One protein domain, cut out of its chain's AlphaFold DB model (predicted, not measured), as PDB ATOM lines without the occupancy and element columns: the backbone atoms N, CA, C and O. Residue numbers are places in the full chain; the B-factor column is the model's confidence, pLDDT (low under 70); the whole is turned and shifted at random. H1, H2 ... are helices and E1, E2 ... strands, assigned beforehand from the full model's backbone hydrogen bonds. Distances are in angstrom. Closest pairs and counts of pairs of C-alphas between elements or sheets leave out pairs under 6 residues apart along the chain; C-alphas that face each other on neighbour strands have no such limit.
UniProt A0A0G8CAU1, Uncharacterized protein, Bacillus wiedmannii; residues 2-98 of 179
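AT A GLANCE: This is residues 2 to 98 of the 179 residues of an uncharacterized protein of Bacillus wiedmannii (UniProt A0A0G8CAU1). A small antiparallel sheet of three strands, E3 E4 E5, makes one end of a loose, open model, and the helix H1 makes the opposite end. Between these ends lies H2, nearest to the middle of the whole, while the thin hairpin of E1 and E2 and the short H3 run past it on another side with open space between; no helix packs on another or on the sheet. The printed part has 97 residues, with named elements in the order H1, H2, E1, E2, H3, E3, E4, E5, and its class is mixed, helices and strands. It is loose, with a radius of gyration of the C-alphas of 17.6 A, and only just elongated, spanning 51 by 34 by 28 A.

IN THESE COORDINATES: Find C-alpha 71 at (30.755, 33.706, 26.644), where E3, residues 71 to 75, begins. E4, residues 80 to 85, runs 16.5 A, and E5, residues 91 to 96, runs 16.1 A and ends at C-alpha 96 at (32.452, 38.941, 14.795). H2 is residues 24 to 33, 14.0 A long. E1 is residues 51 to 54, E2 is residues 57 to 60 and H3 is residues 62 to 65. Look for H1, residues 2 to 13, from C-alpha 2 at (55.841, 10.164, 24.749); it is 16.3 A long.

HOW THE PARTS SIT: Begin with the sheet, a meander, each strand the antiparallel neighbour of the one before. E4 is its inner strand. E3 and E4 form a hairpin at 167 degrees, with N 74 and O 81 at 2.8 A, within hydrogen-bond range. E4 and E5 form another at 153 degrees, with N 94 and O 82 within range at 2.7 A. H1, H2 and H3 are not on this sheet, with 0 pairs of C-alphas within 10 A. E1 and E2 form a separate antiparallel hairpin at 151 degrees, with N 57 and O 54 within range at 3.0 A. The closest C-alphas of H1 and E2 are those of Tyr 2 and Ala 57, 7.5 A apart. H1 and H2 are apart. In H1 and H2 every O i to N i+4 pair is within hydrogen-bond range; H3 is too short for such a pair, and its one O i to N i+3 pair is within range.

THE WHOLE: The two C-alphas farthest apart are those of Lys 15 and Gly 77, 52.3 A. Residues 12 to 17 stand free. The link from H2 to E1, residues 34 to 50, is long. The printed part has no cut. Its mean pLDDT is 75.1; look for values under 70 at residues 2 to 3 and 44 to 70.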
ATOM      1  N   TYR A   2      55.615   8.848  25.371       58.50
ATOM      2  CA  TYR A   2      55.841  10.164  24.749       58.50
ATOM      3  C   TYR A   2      56.978  11.039  25.314       58.50
ATOM      4  O   TYR A   2      57.537  11.845  24.576       58.50
ATOM      5  N   LYS A   3      57.414  10.875  26.577       66.94
ATOM      6  CA  LYS A   3      58.562  11.649  27.118       66.94
ATOM      7  C   LYS A   3      59.865  11.390  26.346       66.94
ATOM      8  O   LYS A   3      60.668  12.301  26.148       66.94
ATOM      9  N   ARG A   4      60.065  10.150  25.884       74.38
ATOM     10  CA  ARG A   4      61.238   9.753  25.091       74.38
ATOM     11  C   ARG A   4      61.195  10.370  23.692       74.38
ATOM     12  O   ARG A   4      62.206  10.890  23.231       74.38
ATOM     13  N   GLU A   5      60.030  10.350  23.053       78.81
ATOM     14  CA  GLU A   5      59.813  10.942  21.728       78.81
ATOM     15  C   GLU A   5      59.926  12.468  21.761       78.81
ATOM     16  O   GLU A   5      60.638  13.041  20.940       78.81
ATOM     17  N   ALA A   6      59.337  13.121  22.767       76.38
ATOM     18  CA  ALA A   6      59.469  14.560  22.982       76.38
ATOM     19  C   ALA A   6      60.935  14.974  23.194       76.38
ATOM     20  O   ALA A   6      61.390  15.970  22.633       76.38
ATOM     21  N   SER A   7      61.707  14.185  23.951       80.62
ATOM     22  CA  SER A   7      63.145  14.419  24.141       80.62
ATOM     23  C   SER A   7      63.942  14.232  22.841       80.62
ATOM     24  O   SER A   7      64.774  15.074  22.493       80.62
ATOM     25  N   ALA A   8      63.652  13.178  22.071       85.38
ATOM     26  CA  ALA A   8      64.285  12.937  20.773       85.38
ATOM     27  C   ALA A   8      63.985  14.067  19.769       85.38
ATOM     28  O   ALA A   8      64.892  14.568  19.101       85.38
ATOM     29  N   PHE A   9      62.731  14.517  19.716       84.50
ATOM     30  CA  PHE A   9      62.288  15.642  18.897       84.50
ATOM     31  C   PHE A   9      62.962  16.954  19.315       84.50
ATOM     32  O   PHE A   9      63.538  17.650  18.475       84.50
ATOM     33  N   ARG A  10      62.989  17.248  20.621       82.94
ATOM     34  CA  ARG A  10      63.680  18.418  21.179       82.94
ATOM     35  C   ARG A  10      65.155  18.435  20.782       82.94
ATOM     36  O   ARG A  10      65.648  19.468  20.341       82.94
ATOM     37  N   ASN A  11      65.848  17.301  20.886       86.75
ATOM     38  CA  ASN A  11      67.262  17.194  20.512       86.75
ATOM     39  C   ASN A  11      67.502  17.382  19.008       86.75
ATOM     40  O   ASN A  11      68.543  17.911  18.617       86.75
ATOM     41  N   LYS A  12      66.546  16.984  18.161       88.44
ATOM     42  CA  LYS A  12      66.614  17.194  16.712       88.44
ATOM     43  C   LYS A  12      66.458  18.673  16.348       88.44
ATOM     44  O   LYS A  12      67.251  19.188  15.567       88.44
ATOM     45  N   ILE A  13      65.479  19.361  16.937       89.31
ATOM     46  CA  ILE A  13      65.169  20.763  16.611       89.31
ATOM     47  C   ILE A  13      66.153  21.744  17.240       89.31
ATOM     48  O   ILE A  13      66.497  22.737  16.604       89.31
ATOM     49  N   ARG A  14      66.669  21.454  18.440       85.44
ATOM     50  CA  ARG A  14      67.588  22.350  19.162       85.44
ATOM     51  C   ARG A  14      68.848  22.720  18.366       85.44
ATOM     52  O   ARG A  14      69.472  23.733  18.656       85.44
ATOM     53  N   LYS A  15      69.217  21.917  17.362       83.81
ATOM     54  CA  LYS A  15      70.333  22.194  16.444       83.81
ATOM     55  C   LYS A  15      70.073  23.367  15.492       83.81
ATOM     56  O   LYS A  15      71.030  23.963  15.017       83.81
ATOM     57  N   HIS A  16      68.809  23.670  15.208       90.06
ATOM     58  CA  HIS A  16      68.401  24.696  14.247       90.06
ATOM     59  C   HIS A  16      67.625  25.845  14.896       90.06
ATOM     60  O   HIS A  16      67.639  26.954  14.375       90.06
ATOM     61  N   LEU A  17      66.960  25.595  16.029       91.88
ATOM     62  CA  LEU A  17      66.121  26.576  16.705       91.88
ATOM     63  C   LEU A  17      66.336  26.531  18.221       91.88
ATOM     64  O   LEU A  17      66.421  25.455  18.817       91.88
ATOM     65  N   ALA A  18      66.363  27.693  18.871       86.44
ATOM     66  CA  ALA A  18      66.322  27.759  20.326       86.44
ATOM     67  C   ALA A  18      64.916  27.367  20.814       86.44
ATOM     68  O   ALA A  18      63.956  28.104  20.612       86.44
ATOM     69  N   VAL A  19      64.789  26.194  21.442       85.75
ATOM     70  CA  VAL A  19      63.506  25.655  21.929       85.75
ATOM     71  C   VAL A  19      63.557  25.282  23.410       85.75
ATOM     72  O   VAL A  19      64.542  24.712  23.898       85.75
ATOM     73  N   ARG A  20      62.453  25.539  24.117       85.94
ATOM     74  CA  ARG A  20      62.211  25.111  25.504       85.94
ATOM     75  C   ARG A  20      60.911  24.317  25.607       85.94
ATOM     76  O   ARG A  20      60.060  24.412  24.731       85.94
ATOM     77  N   SER A  21      60.784  23.524  26.671       81.00
ATOM     78  CA  SER A  21      59.492  22.919  27.008       81.00
ATOM     79  C   SER A  21      58.554  24.005  27.520       81.00
ATOM     80  O   SER A  21      59.012  24.918  28.212       81.00
ATOM     81  N   LEU A  22      57.273  23.884  27.184       82.56
ATOM     82  CA  LEU A  22      56.223  24.722  27.749       82.56
ATOM     83  C   LEU A  22      55.940  24.296  29.191       82.56
ATOM     84  O   LEU A  22      56.066  23.114  29.533       82.56
ATOM     85  N   GLU A  23      55.572  25.264  30.018       83.62
ATOM     86  CA  GLU A  23      55.024  25.035  31.350       83.62
ATOM     87  C   GLU A  23      53.548  24.623  31.259       83.62
ATOM     88  O   GLU A  23      52.883  24.803  30.231       83.62
ATOM     89  N   THR A  24      53.006  24.068  32.346       77.88
ATOM     90  CA  THR A  24      51.592  23.673  32.402       77.88
ATOM     91  C   THR A  24      50.668  24.865  32.144       77.88
ATOM     92  O   THR A  24      49.740  24.739  31.352       77.88
ATOM     93  N   ASN A  25      50.968  26.031  32.730       78.75
ATOM     94  CA  ASN A  25      50.181  27.253  32.530       78.75
ATOM     95  C   ASN A  25      50.202  27.713  31.065       78.75
ATOM     96  O   ASN A  25      49.176  28.040  30.489       78.75
ATOM     97  N   GLU A  26      51.361  27.657  30.411       81.00
ATOM     98  CA  GLU A  26      51.491  28.046  29.002       81.00
ATOM     99  C   GLU A  26      50.756  27.083  28.072       81.00
ATOM    100  O   GLU A  26      50.141  27.496  27.094       81.00
ATOM    101  N   THR A  27      50.783  25.792  28.397       79.38
ATOM    102  CA  THR A  27      50.024  24.778  27.662       79.38
ATOM    103  C   THR A  27      48.520  25.018  27.811       79.38
ATOM    104  O   THR A  27      47.797  25.000  26.815       79.38
ATOM    105  N   GLN A  28      48.049  25.295  29.030       77.31
ATOM    106  CA  GLN A  28      46.655  25.666  29.296       77.31
ATOM    107  C   GLN A  28      46.278  26.946  28.550       77.31
ATOM    108  O   GLN A  28      45.241  26.982  27.897       77.31
ATOM    109  N   TRP A  29      47.138  27.964  28.587       80.94
ATOM    110  CA  TRP A  29      46.934  29.225  27.888       80.94
ATOM    111  C   TRP A  29      46.795  29.014  26.380       80.94
ATOM    112  O   TRP A  29      45.837  29.506  25.794       80.94
ATOM    113  N   ILE A  30      47.677  28.227  25.750       81.75
ATOM    114  CA  ILE A  30      47.603  27.927  24.308       81.75
ATOM    115  C   ILE A  30      46.292  27.219  23.961       81.75
ATOM    116  O   ILE A  30      45.678  27.537  22.945       81.75
ATOM    117  N   VAL A  31      45.851  26.267  24.789       78.56
ATOM    118  CA  VAL A  31      44.585  25.557  24.566       78.56
ATOM    119  C   VAL A  31      43.400  26.512  24.709       78.56
ATOM    120  O   VAL A  31      42.584  26.597  23.791       78.56
ATOM    121  N   LEU A  32      43.334  27.264  25.812       77.56
ATOM    122  CA  LEU A  32      42.229  28.173  26.131       77.56
ATOM    123  C   LEU A  32      42.148  29.363  25.174       77.56
ATOM    124  O   LEU A  32      41.049  29.797  24.836       77.56
ATOM    125  N   ARG A  33      43.287  29.857  24.672       80.69
ATOM    126  CA  ARG A  33      43.334  30.987  23.738       80.69
ATOM    127  C   ARG A  33      42.552  30.722  22.452       80.69
ATOM    128  O   ARG A  33      41.994  31.665  21.913       80.69
ATOM    129  N   ASN A  34      42.439  29.471  21.993       78.31
ATOM    130  CA  ASN A  34      41.634  29.141  20.805       78.31
ATOM    131  C   ASN A  34      40.135  29.422  20.993       78.31
ATOM    132  O   ASN A  34      39.414  29.603  20.015       78.31
ATOM    133  N   PHE A  35      39.664  29.445  22.242       76.56
ATOM    134  CA  PHE A  35      38.272  29.714  22.588       76.56
ATOM    135  C   PHE A  35      38.043  31.180  22.979       76.56
ATOM    136  O   PHE A  35      36.906  31.584  23.182       76.56
ATOM    137  N   TYR A  36      39.090  31.998  23.076       78.94
ATOM    138  CA  TYR A  36      38.971  33.424  23.364       78.94
ATOM    139  C   TYR A  36      39.129  34.227  22.078       78.94
ATOM    140  O   TYR A  36      40.117  34.084  21.361       78.94
ATOM    141  N   ARG A  37      38.137  35.064  21.769       78.94
ATOM    142  CA  ARG A  37      38.159  35.942  20.585       78.94
ATOM    143  C   ARG A  37      38.543  37.370  20.933       78.94
ATOM    144  O   ARG A  37      38.851  38.150  20.036       78.94
ATOM    145  N   THR A  38      38.522  37.718  22.213       77.44
ATOM    146  CA  THR A  38      39.002  39.011  22.692       77.44
ATOM    147  C   THR A  38      40.531  39.069  22.626       77.44
ATOM    148  O   THR A  38      41.227  38.052  22.539       77.44
ATOM    149  N   LEU A  39      41.080  40.285  22.629       75.75
ATOM    150  CA  LEU A  39      42.532  40.474  22.677       75.75
ATOM    151  C   LEU A  39      43.116  40.052  24.032       75.75
ATOM    152  O   LEU A  39      44.282  39.645  24.088       75.75
ATOM    153  N   GLU A  40      42.291  40.091  25.078       82.00
ATOM    154  CA  GLU A  40      42.674  39.820  26.456       82.00
ATOM    155  C   GLU A  40      43.080  38.359  26.686       82.00
ATOM    156  O   GLU A  40      42.718  37.442  25.937       82.00
ATOM    157  N   ALA A  41      43.902  38.130  27.709       76.12
ATOM    158  CA  ALA A  41      44.296  36.778  28.069       76.12
ATOM    159  C   ALA A  41      43.095  35.996  28.642       76.12
ATOM    160  O   ALA A  41      42.322  36.557  29.423       76.12
ATOM    161  N   PRO A  42      42.951  34.700  28.301       75.88
ATOM    162  CA  PRO A  42      41.947  33.850  28.921       75.88
ATOM    163  C   PRO A  42      42.183  33.747  30.426       75.88
ATOM    164  O   PRO A  42      43.330  33.701  30.881       75.88
ATOM    165  N   VAL A  43      41.104  33.623  31.198       72.06
ATOM    166  CA  VAL A  43      41.206  33.305  32.623       72.06
ATOM    167  C   VAL A  43      41.761  31.885  32.772       72.06
ATOM    168  O   VAL A  43      41.048  30.888  32.656       72.06
ATOM    169  N   THR A  44      43.055  31.766  33.064       66.50
ATOM    170  CA  THR A  44      43.705  30.496  33.410       66.50
ATOM    171  C   THR A  44      43.423  30.162  34.881       66.50
ATOM    172  O   THR A  44      44.337  30.071  35.698       66.50
ATOM    173  N   ALA A  45      42.150  30.034  35.269       55.59
ATOM    174  CA  ALA A  45      41.742  29.737  36.647       55.59
ATOM    175  C   ALA A  45      42.005  28.264  37.004       55.59
ATOM    176  O   ALA A  45      41.079  27.472  37.149       55.59
ATOM    177  N   GLY A  46      43.279  27.871  37.104       58.69
ATOM    178  CA  GLY A  46      43.679  26.551  37.607       58.69
ATOM    179  C   GLY A  46      43.108  25.368  36.821       58.69
ATOM    180  O   GLY A  46      43.030  24.264  37.357       58.69
ATOM    181  N   TRP A  47      42.694  25.579  35.568       62.50
ATOM    182  CA  TRP A  47      42.084  24.539  34.749       62.50
ATOM    183  C   TRP A  47      43.117  23.475  34.392       62.50
ATOM    184  O   TRP A  47      43.896  23.624  33.457       62.50
ATOM    185  N   THR A  48      43.130  22.366  35.118       60.31
ATOM    186  CA  THR A  48      43.816  21.156  34.673       60.31
ATOM    187  C   THR A  48      42.851  20.346  33.813       60.31
ATOM    188  O   THR A  48      41.765  20.026  34.307       60.31
ATOM    189  N   PRO A  49      43.208  19.986  32.564       59.78
ATOM    190  CA  PRO A  49      42.407  19.037  31.803       59.78
ATOM    191  C   PRO A  49      42.201  17.784  32.665       59.78
ATOM    192  O   PRO A  49      43.187  17.303  33.231       59.78
ATOM    193  N   PRO A  50      40.971  17.266  32.828       57.22
ATOM    194  CA  PRO A  50      40.752  16.053  33.599       57.22
ATOM    195  C   PRO A  50      41.500  14.915  32.910       57.22
ATOM    196  O   PRO A  50      41.219  14.543  31.770       57.22
ATOM    197  N   VAL A  51      42.518  14.438  33.614       58.12
ATOM    198  CA  VAL A  51      43.439  13.402  33.172       58.12
ATOM    199  C   VAL A  51      42.790  12.054  33.441       58.12
ATOM    200  O   VAL A  51      42.508  11.733  34.593       58.12
ATOM    201  N   VAL A  52      42.568  11.258  32.395       55.28
ATOM    202  CA  VAL A  52      42.429   9.809  32.575       55.28
ATOM    203  C   VAL A  52      43.844   9.258  32.679       55.28
ATOM    204  O   VAL A  52      44.627   9.383  31.735       55.28
ATOM    205  N   ASP A  53      44.185   8.742  33.856       50.75
ATOM    206  CA  ASP A  53      45.496   8.166  34.134       50.75
ATOM    207  C   ASP A  53      45.528   6.755  33.538       50.75
ATOM    208  O   ASP A  53      45.005   5.805  34.116       50.75
ATOM    209  N   ASP A  54      46.056   6.640  32.323       51.56
ATOM    210  CA  ASP A  54      46.437   5.361  31.738       51.56
ATOM    211  C   ASP A  54      47.959   5.373  31.560       51.56
ATOM    212  O   ASP A  54      48.525   6.351  31.058       51.56
ATOM    213  N   ASP A  55      48.633   4.293  31.970       56.03
ATOM    214  CA  ASP A  55      50.094   4.178  32.181       56.03
ATOM    215  C   ASP A  55      50.959   4.580  30.959       56.03
ATOM    216  O   ASP A  55      52.188   4.717  31.031       56.03
ATOM    217  N   SER A  56      50.335   4.783  29.798       52.84
ATOM    218  CA  SER A  56      50.979   5.145  28.540       52.84
ATOM    219  C   SER A  56      50.775   6.605  28.096       52.84
ATOM    220  O   SER A  56      51.673   7.134  27.414       52.84
ATOM    221  N   ALA A  57      49.673   7.266  28.488       55.03
ATOM    222  CA  ALA A  57      49.299   8.609  28.038       55.03
ATOM    223  C   ALA A  57      48.176   9.262  28.866       55.03
ATOM    224  O   ALA A  57      47.193   8.629  29.222       55.03
ATOM    225  N   ILE A  58      48.293  10.579  29.047       57.75
ATOM    226  CA  ILE A  58      47.254  11.438  29.619       57.75
ATOM    227  C   ILE A  58      46.370  11.925  28.471       57.75
ATOM    228  O   ILE A  58      46.802  12.770  27.681       57.75
ATOM    229  N   PHE A  59      45.150  11.399  28.366       57.41
ATOM    230  CA  PHE A  59      44.156  11.919  27.429       57.41
ATOM    231  C   PHE A  59      43.155  12.811  28.170       57.41
ATOM    232  O   PHE A  59      42.514  12.343  29.114       57.41
ATOM    233  N   PRO A  60      42.988  14.080  27.761       59.47
ATOM    234  CA  PRO A  60      41.848  14.871  28.203       59.47
ATOM    235  C   PRO A  60      40.560  14.274  27.620       59.47
ATOM    236  O   PRO A  60      40.488  13.988  26.423       59.47
ATOM    237  N   ASN A  61      39.535  14.086  28.455       60.97
ATOM    238  CA  ASN A  61      38.226  13.618  27.988       60.97
ATOM    239  C   ASN A  61      37.641  14.625  26.970       60.97
ATOM    240  O   ASN A  61      37.708  15.832  27.205       60.97
ATOM    241  N   GLN A  62      37.053  14.171  25.855       57.31
ATOM    242  CA  GLN A  62      36.488  15.065  24.826       57.31
ATOM    243  C   GLN A  62      35.457  16.031  25.418       57.31
ATOM    244  O   GLN A  62      35.486  17.220  25.123       57.31
ATOM    245  N   GLU A  63      34.623  15.548  26.337       56.22
ATOM    246  CA  GLU A  63      33.617  16.352  27.043       56.22
ATOM    247  C   GLU A  63      34.227  17.493  27.867       56.22
ATOM    248  O   GLU A  63      33.603  18.530  28.058       56.22
ATOM    249  N   SER A  64      35.478  17.343  28.305       55.38
ATOM    250  CA  SER A  64      36.196  18.372  29.063       55.38
ATOM    251  C   SER A  64      36.917  19.408  28.197       55.38
ATOM    252  O   SER A  64      37.240  20.492  28.682       55.38
ATOM    253  N   LEU A  65      37.160  19.075  26.925       57.16
ATOM    254  CA  LEU A  65      37.652  19.997  25.899       57.16
ATOM    255  C   LEU A  65      36.507  20.762  25.226       57.16
ATOM    256  O   LEU A  65      36.745  21.802  24.620       57.16
ATOM    257  N   LEU A  66      35.272  20.273  25.350       53.16
ATOM    258  CA  LEU A  66      34.055  20.926  24.872       53.16
ATOM    259  C   LEU A  66      33.591  22.033  25.828       53.16
ATOM    260  O   LEU A  66      32.407  22.140  26.147       53.16
ATOM    261  N   ARG A  67      34.506  22.905  26.262       57.09
ATOM    262  CA  ARG A  67      34.067  24.229  26.696       57.09
ATOM    263  C   ARG A  67      33.606  24.943  25.433       57.09
ATOM    264  O   ARG A  67      34.417  25.306  24.583       57.09
ATOM    265  N   LEU A  68      32.290  25.104  25.288       57.44
ATOM    266  CA  LEU A  68      31.761  26.199  24.477       57.44
ATOM    267  C   LEU A  68      32.522  27.467  24.888       57.44
ATOM    268  O   LEU A  68      32.899  27.584  26.054       57.44
ATOM    269  N   THR A  69      32.783  28.369  23.942       62.12
ATOM    270  CA  THR A  69      33.239  29.739  24.209       62.12
ATOM    271  C   THR A  69      32.479  30.226  25.448       62.12
ATOM    272  O   THR A  69      31.263  30.378  25.365       62.12
ATOM    273  N   GLU A  70      33.133  30.297  26.619       67.44
ATOM    274  CA  GLU A  70      32.496  30.611  27.912       67.44
ATOM    275  C   GLU A  70      32.111  32.089  27.882       67.44
ATOM    276  O   GLU A  70      32.804  32.957  28.404       67.44
ATOM    277  N   SER A  71      31.067  32.378  27.120       72.19
ATOM    278  CA  SER A  71      30.755  33.706  26.644       72.19
ATOM    279  C   SER A  71      29.268  33.825  26.408       72.19
ATOM    280  O   SER A  71      28.647  32.930  25.826       72.19
ATOM    281  N   GLU A  72      28.720  34.964  26.788       80.94
ATOM    282  CA  GLU A  72      27.402  35.356  26.328       80.94
ATOM    283  C   GLU A  72      27.498  35.719  24.846       80.94
ATOM    284  O   GLU A  72      28.358  36.508  24.460       80.94
ATOM    285  N   VAL A  73      26.656  35.103  24.014       84.88
ATOM    286  CA  VAL A  73      26.635  35.322  22.564       84.88
ATOM    287  C   VAL A  73      25.289  35.910  22.182       84.88
ATOM    288  O   VAL A  73      24.254  35.268  22.358       84.88
ATOM    289  N   GLU A  74      25.309  37.095  21.586       86.00
ATOM    290  CA  GLU A  74      24.138  37.725  21.001       86.00
ATOM    291  C   GLU A  74      24.295  37.826  19.481       86.00
ATOM    292  O   GLU A  74      25.204  38.466  18.949       86.00
ATOM    293  N   VAL A  75      23.390  37.183  18.744       86.06
ATOM    294  CA  VAL A  75      23.401  37.217  17.279       86.06
ATOM    295  C   VAL A  75      22.612  38.432  16.806       86.06
ATOM    296  O   VAL A  75      21.382  38.454  16.871       86.06
ATOM    297  N   LYS A  76      23.314  39.438  16.284       87.06
ATOM    298  CA  LYS A  76      22.706  40.549  15.549       87.06
ATOM    299  C   LYS A  76      22.651  40.196  14.060       87.06
ATOM    300  O   LYS A  76      23.357  39.322  13.566       87.06
ATOM    301  N   GLY A  77      21.811  40.896  13.299       86.06
ATOM    302  CA  GLY A  77      21.592  40.560  11.884       86.06
ATOM    303  C   GLY A  77      22.847  40.625  10.998       86.06
ATOM    304  O   GLY A  77      22.919  39.915  10.002       86.06
ATOM    305  N   ARG A  78      23.832  41.470  11.336       84.25
ATOM    306  CA  ARG A  78      25.061  41.669  10.539       84.25
ATOM    307  C   ARG A  78      26.340  41.196  11.228       84.25
ATOM    308  O   ARG A  78      27.378  41.144  10.574       84.25
ATOM    309  N   HIS A  79      26.281  40.890  12.517       87.69
ATOM    310  CA  HIS A  79      27.434  40.527  13.329       87.69
ATOM    311  C   HIS A  79      26.985  39.756  14.567       87.69
ATOM    312  O   HIS A  79      25.827  39.807  14.967       87.69
ATOM    313  N   ILE A  80      27.910  39.040  15.178       88.44
ATOM    314  CA  ILE A  80      27.731  38.368  16.455       88.44
ATOM    315  C   ILE A  80      28.486  39.184  17.496       88.44
ATOM    316  O   ILE A  80      29.660  39.501  17.302       88.44
ATOM    317  N   GLU A  81      27.800  39.546  18.569       89.19
ATOM    318  CA  GLU A  81      28.391  40.144  19.761       89.19
ATOM    319  C   GLU A  81      28.664  39.023  20.753       89.19
ATOM    320  O   GLU A  81      27.832  38.138  20.953       89.19
ATOM    321  N   MET A  82      29.850  39.026  21.337       87.19
ATOM    322  CA  MET A  82      30.250  38.021  22.303       87.19
ATOM    323  C   MET A  82      30.950  38.692  23.476       87.19
ATOM    324  O   MET A  82      31.939  39.384  23.266       87.19
ATOM    325  N   ASN A  83      30.488  38.457  24.699       86.19
ATOM    326  CA  ASN A  83      31.124  38.991  25.903       86.19
ATOM    327  C   ASN A  83      31.932  37.890  26.588       86.19
ATOM    328  O   ASN A  83      31.397  36.824  26.897       86.19
ATOM    329  N   GLN A  84      33.226  38.137  26.794       84.12
ATOM    330  CA  GLN A  84      34.144  37.214  27.464       84.12
ATOM    331  C   GLN A  84      34.825  37.891  28.642       84.12
ATOM    332  O   GLN A  84      35.240  39.041  28.538       84.12
ATOM    333  N   ILE A  85      35.005  37.148  29.731       82.06
ATOM    334  CA  ILE A  85      35.686  37.646  30.925       82.06
ATOM    335  C   ILE A  85      37.197  37.525  30.726       82.06
ATOM    336  O   ILE A  85      37.706  36.429  30.505       82.06
ATOM    337  N   GLY A  86      37.918  38.638  30.804       79.00
ATOM    338  CA  GLY A  86      39.373  38.679  30.714       79.00
ATOM    339  C   GLY A  86      40.073  38.170  31.972       79.00
ATOM    340  O   GLY A  86      39.458  37.942  33.012       79.00
ATOM    341  N   SER A  87      41.396  38.010  31.889       76.62
ATOM    342  CA  SER A  87      42.235  37.569  33.016       76.62
ATOM    343  C   SER A  87      42.154  38.463  34.266       76.62
ATOM    344  O   SER A  87      42.434  38.005  35.373       76.62
ATOM    345  N   ASP A  88      41.735  39.714  34.097       79.94
ATOM    346  CA  ASP A  88      41.506  40.720  35.133       79.94
ATOM    347  C   ASP A  88      40.084  40.690  35.728       79.94
ATOM    348  O   ASP A  88      39.789  41.432  36.666       79.94
ATOM    349  N   GLY A  89      39.212  39.812  35.225       78.81
ATOM    350  CA  GLY A  89      37.829  39.676  35.672       78.81
ATOM    351  C   GLY A  89      36.868  40.705  35.074       78.81
ATOM    352  O   GLY A  89      35.727  40.773  35.529       78.81
ATOM    353  N   LEU A  90      37.302  41.499  34.090       83.44
ATOM    354  CA  LEU A  90      36.441  42.445  33.380       83.44
ATOM    355  C   LEU A  90      35.800  41.806  32.146       83.44
ATOM    356  O   LEU A  90      36.359  40.892  31.540       83.44
ATOM    357  N   ASP A  91      34.631  42.314  31.759       84.38
ATOM    358  CA  ASP A  91      33.948  41.899  30.536       84.38
ATOM    359  C   ASP A  91      34.538  42.605  29.312       84.38
ATOM    360  O   ASP A  91      34.590  43.835  29.232       84.38
ATOM    361  N   TYR A  92      34.929  41.807  28.322       86.12
ATOM    362  CA  TYR A  92      35.445  42.267  27.043       86.12
ATOM    363  C   TYR A  92      34.485  41.881  25.917       86.12
ATOM    364  O   TYR A  92      34.302  40.685  25.652       86.12
ATOM    365  N   PRO A  93      33.903  42.864  25.209       86.81
ATOM    366  CA  PRO A  93      33.086  42.593  24.040       86.81
ATOM    367  C   PRO A  93      33.967  42.264  22.826       86.81
ATOM    368  O   PRO A  93      34.930  42.967  22.512       86.81
ATOM    369  N   ALA A  94      33.602  41.211  22.108       84.94
ATOM    370  CA  ALA A  94      34.140  40.821  20.815       84.94
ATOM    371  C   ALA A  94      33.031  40.891  19.761       84.94
ATOM    372  O   ALA A  94      31.934  40.368  19.950       84.94
ATOM    373  N   TYR A  95      33.341  41.516  18.627       86.62
ATOM    374  CA  TYR A  95      32.429  41.644  17.495       86.62
ATOM    375  C   TYR A  95      32.938  40.779  16.350       86.62
ATOM    376  O   TYR A  95      34.072  40.938  15.902       86.62
ATOM    377  N   MET A  96      32.099  39.868  15.866       84.50
ATOM    378  CA  MET A  96      32.452  38.941  14.795       84.50
ATOM    379  C   MET A  96      31.492  39.083  13.620       84.50
ATOM    380  O   MET A  96      30.282  39.168  13.792       84.50
ATOM    381  N   SER A  97      32.019  39.052  12.402       84.88
ATOM    382  CA  SER A  97      31.224  38.972  11.177       84.88
ATOM    383  C   SER A  97      31.810  37.890  10.285       84.88
ATOM    384  O   SER A  97      33.027  37.733  10.207       84.88
ATOM    385  N   PHE A  98      30.940  37.134   9.621       82.75
ATOM    386  CA  PHE A  98      31.343  36.056   8.729       82.75
ATOM    387  C   PHE A  98      31.020  36.435   7.291       82.75
ATOM    388  O   PHE A  98      29.866  36.693   6.947       82.75
TER     389      PHE A  98